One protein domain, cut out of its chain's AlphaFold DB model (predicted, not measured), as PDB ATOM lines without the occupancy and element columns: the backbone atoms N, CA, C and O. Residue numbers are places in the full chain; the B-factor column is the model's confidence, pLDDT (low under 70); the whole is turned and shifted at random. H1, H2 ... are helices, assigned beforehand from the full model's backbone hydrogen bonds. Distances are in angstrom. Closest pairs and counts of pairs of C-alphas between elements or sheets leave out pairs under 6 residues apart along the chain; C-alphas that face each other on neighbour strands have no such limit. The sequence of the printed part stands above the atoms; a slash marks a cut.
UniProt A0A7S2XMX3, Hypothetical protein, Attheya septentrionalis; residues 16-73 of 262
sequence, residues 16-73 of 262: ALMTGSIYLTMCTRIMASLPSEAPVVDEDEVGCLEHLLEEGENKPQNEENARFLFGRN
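AT A GLANCE: This is residues 16 to 73 of the 262 residues of the protein "Hypothetical protein" of Attheya septentrionalis (UniProt A0A7S2XMX3). A long helix, H1, makes one side of this small domain, and a shorter helix, H2, is set nearly crosswise to it, its last residue coming near the later part of H1. Between the two in the chain, a long loop, residues 34 to 58, folds back past the helices before it swings out at residues 55 to 60, which stick out and include the first two residues of H2. The printed part has 58 residues with two named helices, H1 then H2, and no named strand; the class is all helix, with 29 residues in the helices. The whole is compact, with a radius of gyration of the C-alphas of 11.2 A, and spans 33 by 25 by 20 A.

IN THESE COORDINATES: H1 is residues 16 to 33, 25.6 A from first to last C-alpha, beginning at C-alpha 16 (-8.803, 47.628, -32.891). H2 is residues 59 to 69, 15.2 A long, ending at C-alpha 69 (-0.691, 38.396, -49.754).

HOW THE PARTS SIT: H1 and H2 are close but not clearly touching, with 1 pair of C-alphas within 8 A. The closest C-alphas are those of Ile 30 and Leu 69, 7.3 A apart. Their lines are about perpendicular, at 84 degrees, and their centres are 16.9 A apart. In H1 and H2 every O i to N i+4 pair is within hydrogen-bond range.

THE WHOLE: The two C-alphas farthest apart are those of Ala 16 and Glu 37, at 33.3 A. The printed part has no cut. The link from H1 to H2 is long, with 25 residues. Residues 55 to 60 stand free. The mean pLDDT of the printed part is 73.6, and residues 36 to 59 are under 70.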
ATOM      1  N   ALA A  16      -9.134  49.013 -32.554       89.69
ATOM      2  CA  ALA A  16      -8.803  47.628 -32.891       89.69
ATOM      3  C   ALA A  16      -9.917  46.953 -33.706       89.69
ATOM      4  O   ALA A  16      -9.628  46.308 -34.714       89.69
ATOM      5  N   LEU A  17     -11.186  47.146 -33.323       90.00
ATOM      6  CA  LEU A  17     -12.340  46.665 -34.088       90.00
ATOM      7  C   LEU A  17     -12.359  47.259 -35.505       90.00
ATOM      8  O   LEU A  17     -12.543  46.529 -36.483       90.00
ATOM      9  N   MET A  18     -12.137  48.569 -35.627       92.62
ATOM     10  CA  MET A  18     -12.090  49.255 -36.920       92.62
ATOM     11  C   MET A  18     -10.930  48.754 -37.781       92.62
ATOM     12  O   MET A  18     -11.116  48.468 -38.963       92.62
ATOM     13  N   THR A  19      -9.751  48.575 -37.183       91.00
ATOM     14  CA  THR A  19      -8.566  48.045 -37.868       91.00
ATOM     15  C   THR A  19      -8.796  46.613 -38.354       91.00
ATOM     16  O   THR A  19      -8.523  46.318 -39.515       91.00
ATOM     17  N   GLY A  20      -9.360  45.736 -37.515       89.69
ATOM     18  CA  GLY A  20      -9.714  44.364 -37.896       89.69
ATOM     19  C   GLY A  20     -10.745  44.313 -39.027       89.69
ATOM     20  O   GLY A  20     -10.599  43.543 -39.970       89.69
ATOM     21  N   SER A  21     -11.742  45.199 -38.997       89.50
ATOM     22  CA  SER A  21     -12.761  45.292 -40.052       89.50
ATOM     23  C   SER A  21     -12.170  45.730 -41.399       89.50
ATOM     24  O   SER A  21     -12.506  45.174 -42.448       89.50
ATOM     25  N   ILE A  22     -11.261  46.713 -41.378       90.75
ATOM     26  CA  ILE A  22     -10.525  47.157 -42.572       90.75
ATOM     27  C   ILE A  22      -9.645  46.023 -43.097       90.75
ATOM     28  O   ILE A  22      -9.647  45.773 -44.301       90.75
ATOM     29  N   TYR A  23      -8.933  45.325 -42.209       89.19
ATOM     30  CA  TYR A  23      -8.090  44.190 -42.566       89.19
ATOM     31  C   TYR A  23      -8.883  43.114 -43.315       89.19
ATOM     32  O   TYR A  23      -8.557  42.818 -44.462       89.19
ATOM     33  N   LEU A  24      -9.983  42.622 -42.735       86.06
ATOM     34  CA  LEU A  24     -10.830  41.601 -43.363       86.06
ATOM     35  C   LEU A  24     -11.356  42.057 -44.731       86.06
ATOM     36  O   LEU A  24     -11.278  41.319 -45.710       86.06
ATOM     37  N   THR A  25     -11.809  43.312 -44.830       87.88
ATOM     38  CA  THR A  25     -12.285  43.892 -46.098       87.88
ATOM     39  C   THR A  25     -11.191  43.902 -47.170       87.88
ATOM     40  O   THR A  25     -11.461  43.633 -48.345       87.88
ATOM     41  N   MET A  26      -9.953  44.230 -46.792       87.38
ATOM     42  CA  MET A  26      -8.813  44.214 -47.707       87.38
ATOM     43  C   MET A  26      -8.455  42.790 -48.124       87.38
ATOM     44  O   MET A  26      -8.231  42.572 -49.312       87.38
ATOM     45  N   CYS A  27      -8.469  41.822 -47.205       84.88
ATOM     46  CA  CYS A  27      -8.192  40.427 -47.540       84.88
ATOM     47  C   CYS A  27      -9.202  39.882 -48.558       84.88
ATOM     48  O   CYS A  27      -8.792  39.338 -49.581       84.88
ATOM     49  N   THR A  28     -10.503  40.130 -48.368       83.56
ATOM     50  CA  THR A  28     -11.533  39.750 -49.352       83.56
ATOM     51  C   THR A  28     -11.277  40.378 -50.724       83.56
ATOM     52  O   THR A  28     -11.412  39.716 -51.750       83.56
ATOM     53  N   ARG A  29     -10.878  41.657 -50.772       85.12
ATOM     54  CA  ARG A  29     -10.553  42.332 -52.040       85.12
ATOM     55  C   ARG A  29      -9.306  41.769 -52.710       85.12
ATOM     56  O   ARG A  29      -9.296  41.668 -53.933       85.12
ATOM     57  N   ILE A  30      -8.278  41.436 -51.931       84.00
ATOM     58  CA  ILE A  30      -7.056  40.808 -52.438       84.00
ATOM     59  C   ILE A  30      -7.426  39.477 -53.083       84.00
ATOM     60  O   ILE A  30      -7.147  39.307 -54.266       84.00
ATOM     61  N   MET A  31      -8.151  38.609 -52.373       81.62
ATOM     62  CA  MET A  31      -8.598  37.316 -52.899       81.62
ATOM     63  C   MET A  31      -9.427  37.461 -54.177       81.62
ATOM     64  O   MET A  31      -9.130  36.817 -55.177       81.62
ATOM     65  N   ALA A  32     -10.384  38.394 -54.203       80.62
ATOM     66  CA  ALA A  32     -11.197  38.664 -55.390       80.62
ATOM     67  C   ALA A  32     -10.400  39.224 -56.587       80.62
ATOM     68  O   ALA A  32     -10.887  39.204 -57.716       80.62
ATOM     69  N   SER A  33      -9.204  39.772 -56.349       82.12
ATOM     70  CA  SER A  33      -8.322  40.308 -57.394       82.12
ATOM     71  C   SER A  33      -7.311  39.293 -57.926       82.12
ATOM     72  O   SER A  33      -6.659  39.561 -58.938       82.12
ATOM     73  N   LEU A  34      -7.165  38.148 -57.255       79.00
ATOM     74  CA  LEU A  34      -6.236  37.115 -57.675       79.00
ATOM     75  C   LEU A  34      -6.742  36.413 -58.947       79.00
ATOM     76  O   LEU A  34      -7.945  36.196 -59.111       79.00
ATOM     77  N   PRO A  35      -5.842  36.046 -59.877       76.25
ATOM     78  CA  PRO A  35      -6.214  35.216 -61.015       76.25
ATOM     79  C   PRO A  35      -6.712  33.845 -60.533       76.25
ATOM     80  O   PRO A  35      -6.257  33.346 -59.510       76.25
ATOM     81  N   SER A  36      -7.594  33.202 -61.304       66.50
ATOM     82  CA  SER A  36      -8.227  31.911 -60.957       66.50
ATOM     83  C   SER A  36      -7.246  30.751 -60.686       66.50
ATOM     84  O   SER A  36      -7.676  29.694 -60.236       66.50
ATOM     85  N   GLU A  37      -5.963  30.928 -60.998       62.78
ATOM     86  CA  GLU A  37      -4.878  29.952 -60.812       62.78
ATOM     87  C   GLU A  37      -3.956  30.300 -59.625       62.78
ATOM     88  O   GLU A  37      -2.967  29.610 -59.385       62.78
ATOM     89  N   ALA A  38      -4.233  31.387 -58.899       61.25
ATOM     90  CA  ALA A  38      -3.447  31.814 -57.747       61.25
ATOM     91  C   ALA A  38      -3.577  30.835 -56.567       61.25
ATOM     92  O   ALA A  38      -4.583  30.129 -56.466       61.25
ATOM     93  N   PRO A  39      -2.588  30.799 -55.652       59.00
ATOM     94  CA  PRO A  39      -2.671  29.982 -54.448       59.00
ATOM     95  C   PRO A  39      -3.935  30.325 -53.654       59.00
ATOM     96  O   PRO A  39      -4.106  31.451 -53.182       59.00
ATOM     97  N   VAL A  40      -4.824  29.341 -53.542       57.38
ATOM     98  CA  VAL A  40      -6.113  29.469 -52.866       57.38
ATOM     99  C   VAL A  40      -5.872  29.298 -51.372       57.38
ATOM    100  O   VAL A  40      -5.579  28.201 -50.907       57.38
ATOM    101  N   VAL A  41      -5.954  30.399 -50.632       59.44
ATOM    102  CA  VAL A  41      -6.392  30.345 -49.234       59.44
ATOM    103  C   VAL A  41      -7.895  30.089 -49.286       59.44
ATOM    104  O   VAL A  41      -8.558  30.707 -50.125       59.44
ATOM    105  N   ASP A  42      -8.415  29.158 -48.485       60.06
ATOM    106  CA  ASP A  42      -9.839  28.824 -48.534       60.06
ATOM    107  C   ASP A  42     -10.664  30.103 -48.295       60.06
ATOM    108  O   ASP A  42     -10.362  30.896 -47.398       60.06
ATOM    109  N   GLU A  43     -11.660  30.371 -49.146       57.66
ATOM    110  CA  GLU A  43     -12.432  31.624 -49.090       57.66
ATOM    111  C   GLU A  43     -13.150  31.774 -47.738       57.66
ATOM    112  O   GLU A  43     -13.351  32.898 -47.262       57.66
ATOM    113  N   ASP A  44     -13.457  30.642 -47.097       57.62
ATOM    114  CA  ASP A  44     -14.083  30.562 -45.780       57.62
ATOM    115  C   ASP A  44     -13.132  30.994 -44.635       57.62
ATOM    116  O   ASP A  44     -13.600  31.525 -43.627       57.62
ATOM    117  N   GLU A  45     -11.807  30.891 -44.804       57.00
ATOM    118  CA  GLU A  45     -10.785  31.194 -43.773       57.00
ATOM    119  C   GLU A  45     -10.365  32.680 -43.737       57.00
ATOM    120  O   GLU A  45      -9.753  33.187 -42.780       57.00
ATOM    121  N   VAL A  46     -10.675  33.428 -44.799       55.72
ATOM    122  CA  VAL A  46     -10.258  34.830 -44.950       55.72
ATOM    123  C   VAL A  46     -11.119  35.774 -44.100       55.72
ATOM    124  O   VAL A  46     -10.636  36.810 -43.638       55.72
ATOM    125  N   GLY A  47     -12.370  35.390 -43.819       54.06
ATOM    126  CA  GLY A  47     -13.334  36.166 -43.028       54.06
ATOM    127  C   GLY A  47     -13.155  36.098 -41.505       54.06
ATOM    128  O   GLY A  47     -13.765  36.894 -40.789       54.06
ATOM    129  N   CYS A  48     -12.323  35.185 -41.001       60.66
ATOM    130  CA  CYS A  48     -12.218  34.839 -39.576       60.66
ATOM    131  C   CYS A  48     -10.783  34.885 -39.014       60.66
ATOM    132  O   CYS A  48     -10.577  34.511 -37.862       60.66
ATOM    133  N   LEU A  49      -9.802  35.390 -39.777       67.19
ATOM    134  CA  LEU A  49      -8.361  35.342 -39.451       67.19
ATOM    135  C   LEU A  49      -7.771  33.920 -39.378       67.19
ATOM    136  O   LEU A  49      -6.600  33.785 -39.024       67.19
ATOM    137  N   GLU A  50      -8.530  32.877 -39.721       67.25
ATOM    138  CA  GLU A  50      -8.064  31.480 -39.670       67.25
ATOM    139  C   GLU A  50      -6.921  31.239 -40.664       67.25
ATOM    140  O   GLU A  50      -5.925  30.624 -40.310       67.25
ATOM    141  N   HIS A  51      -6.914  31.949 -41.795       66.12
ATOM    142  CA  HIS A  51      -5.773  31.985 -42.718       66.12
ATOM    143  C   HIS A  51      -4.438  32.483 -42.110       66.12
ATOM    144  O   HIS A  51      -3.380  32.343 -42.729       66.12
ATOM    145  N   LEU A  52      -4.456  33.125 -40.930       65.06
ATOM    146  CA  LEU A  52      -3.250  33.495 -40.170       65.06
ATOM    147  C   LEU A  52      -2.856  32.447 -39.123       65.06
ATOM    148  O   LEU A  52      -1.733  32.483 -38.609       65.06
ATOM    149  N   LEU A  53      -3.784  31.566 -38.768       63.78
ATOM    150  CA  LEU A  53      -3.704  30.604 -37.686       63.78
ATOM    151  C   LEU A  53      -3.856  29.202 -38.264       63.78
ATOM    152  O   LEU A  53      -4.961  28.691 -38.208       63.78
ATOM    153  N   GLU A  54      -2.804  28.528 -38.750       62.97
ATOM    154  CA  GLU A  54      -3.045  27.129 -39.134       62.97
ATOM    155  C   GLU A  54      -1.910  26.114 -38.987       62.97
ATOM    156  O   GLU A  54      -0.752  26.288 -39.388       62.97
ATOM    157  N   GLU A  55      -2.329  25.017 -38.354       58.50
ATOM    158  CA  GLU A  55      -1.647  23.764 -38.084       58.50
ATOM    159  C   GLU A  55      -2.089  22.740 -39.144       58.50
ATOM    160  O   GLU A  55      -3.281  22.548 -39.364       58.50
ATOM    161  N   GLY A  56      -1.147  22.058 -39.805       61.00
ATOM    162  CA  GLY A  56      -1.467  21.068 -40.840       61.00
ATOM    163  C   GLY A  56      -0.295  20.756 -41.774       61.00
ATOM    164  O   GLY A  56       0.787  21.333 -41.648       61.00
ATOM    165  N   GLU A  57      -0.496  19.834 -42.721       58.38
ATOM    166  CA  GLU A  57       0.553  19.362 -43.649       58.38
ATOM    167  C   GLU A  57       0.985  20.427 -44.681       58.38
ATOM    168  O   GLU A  57       2.141  20.439 -45.096       58.38
ATOM    169  N   ASN A  58       0.106  21.377 -45.028       65.94
ATOM    170  CA  ASN A  58       0.376  22.453 -46.000       65.94
ATOM    171  C   ASN A  58       0.946  23.738 -45.377       65.94
ATOM    172  O   ASN A  58       1.065  24.760 -46.054       65.94
ATOM    173  N   LYS A  59       1.335  23.683 -44.097       69.00
ATOM    174  CA  LYS A  59       1.818  24.831 -43.324       69.00
ATOM    175  C   LYS A  59       2.811  25.728 -44.085       69.00
ATOM    176  O   LYS A  59       2.489  26.898 -44.249       69.00
ATOM    177  N   PRO A  60       3.962  25.251 -44.604       71.44
ATOM    178  CA  PRO A  60       4.970  26.151 -45.174       71.44
ATOM    179  C   PRO A  60       4.454  26.985 -46.360       71.44
ATOM    180  O   PRO A  60       4.782  28.164 -46.454       71.44
ATOM    181  N   GLN A  61       3.603  26.412 -47.216       71.69
ATOM    182  CA  GLN A  61       3.035  27.129 -48.360       71.69
ATOM    183  C   GLN A  61       2.007  28.177 -47.915       71.69
ATOM    184  O   GLN A  61       1.996  29.291 -48.435       71.69
ATOM    185  N   ASN A  62       1.167  27.847 -46.930       71.38
ATOM    186  CA  ASN A  62       0.173  28.778 -46.393       71.38
ATOM    187  C   ASN A  62       0.839  29.938 -45.640       71.38
ATOM    188  O   ASN A  62       0.401  31.080 -45.767       71.38
ATOM    189  N   GLU A  63       1.937  29.683 -44.917       74.31
ATOM    190  CA  GLU A  63       2.715  30.744 -44.268       74.31
ATOM    191  C   GLU A  63       3.320  31.709 -45.294       74.31
ATOM    192  O   GLU A  63       3.228  32.926 -45.119       74.31
ATOM    193  N   GLU A  64       3.873  31.182 -46.390       75.19
ATOM    194  CA  GLU A  64       4.416  31.989 -47.483       75.19
ATOM    195  C   GLU A  64       3.322  32.801 -48.190       75.19
ATOM    196  O   GLU A  64       3.479  34.009 -48.388       75.19
ATOM    197  N   ASN A  65       2.169  32.188 -48.478       76.12
ATOM    198  CA  ASN A  65       1.021  32.869 -49.078       76.12
ATOM    199  C   ASN A  65       0.492  33.985 -48.168       76.12
ATOM    200  O   ASN A  65       0.291  35.108 -48.627       76.12
ATOM    201  N   ALA A  66       0.321  33.723 -46.869       77.00
ATOM    202  CA  ALA A  66      -0.137  34.726 -45.911       77.00
ATOM    203  C   ALA A  66       0.872  35.874 -45.751       77.00
ATOM    204  O   ALA A  66       0.500  37.045 -45.623       77.00
ATOM    205  N   ARG A  67       2.170  35.565 -45.801       77.44
ATOM    206  CA  ARG A  67       3.236  36.569 -45.773       77.44
ATOM    207  C   ARG A  67       3.281  37.407 -47.048       77.44
ATOM    208  O   ARG A  67       3.523  38.619 -46.970       77.44
ATOM    209  N   PHE A  68       3.056  36.799 -48.208       76.56
ATOM    210  CA  PHE A  68       3.044  37.485 -49.497       76.56
ATOM    211  C   PHE A  68       1.787  38.347 -49.677       76.56
ATOM    212  O   PHE A  68       1.907  39.544 -49.932       76.56
ATOM    213  N   LEU A  69       0.602  37.765 -49.480       78.00
ATOM    214  CA  LEU A  69      -0.691  38.396 -49.754       78.00
ATOM    215  C   LEU A  69      -1.132  39.356 -48.649       78.00
ATOM    216  O   LEU A  69      -1.580  40.464 -48.939       78.00
ATOM    217  N   PHE A  70      -0.989  38.957 -47.385       82.56
ATOM    218  CA  PHE A  70      -1.577  39.682 -46.250       82.56
ATOM    219  C   PHE A  70      -0.544  40.360 -45.353       82.56
ATOM    220  O   PHE A  70      -0.895  40.978 -44.350       82.56
ATOM    221  N   GLY A  71       0.739  40.265 -45.709       79.44
ATOM    222  CA  GLY A  71       1.813  40.937 -44.989       79.44
ATOM    223  C   GLY A  71       2.044  40.404 -43.574       79.44
ATOM    224  O   GLY A  71       2.426  41.173 -42.692       79.44
ATOM    225  N   ARG A  72       1.826  39.101 -43.342       82.44
ATOM    226  CA  ARG A  72       2.137  38.460 -42.054       82.44
ATOM    227  C   ARG A  72       3.574  38.780 -41.619       82.44
ATOM    228  O   ARG A  72       4.497  38.706 -42.425       82.44
ATOM    229  N   ASN A  73       3.736  39.147 -40.344       80.06
ATOM    230  CA  ASN A  73       5.013  39.511 -39.715       80.06
ATOM    231  C   ASN A  73       5.767  40.670 -40.389       80.06
ATOM    232  O   ASN A  73       6.982  40.795 -40.257       80.06
TER     233      ASN A  73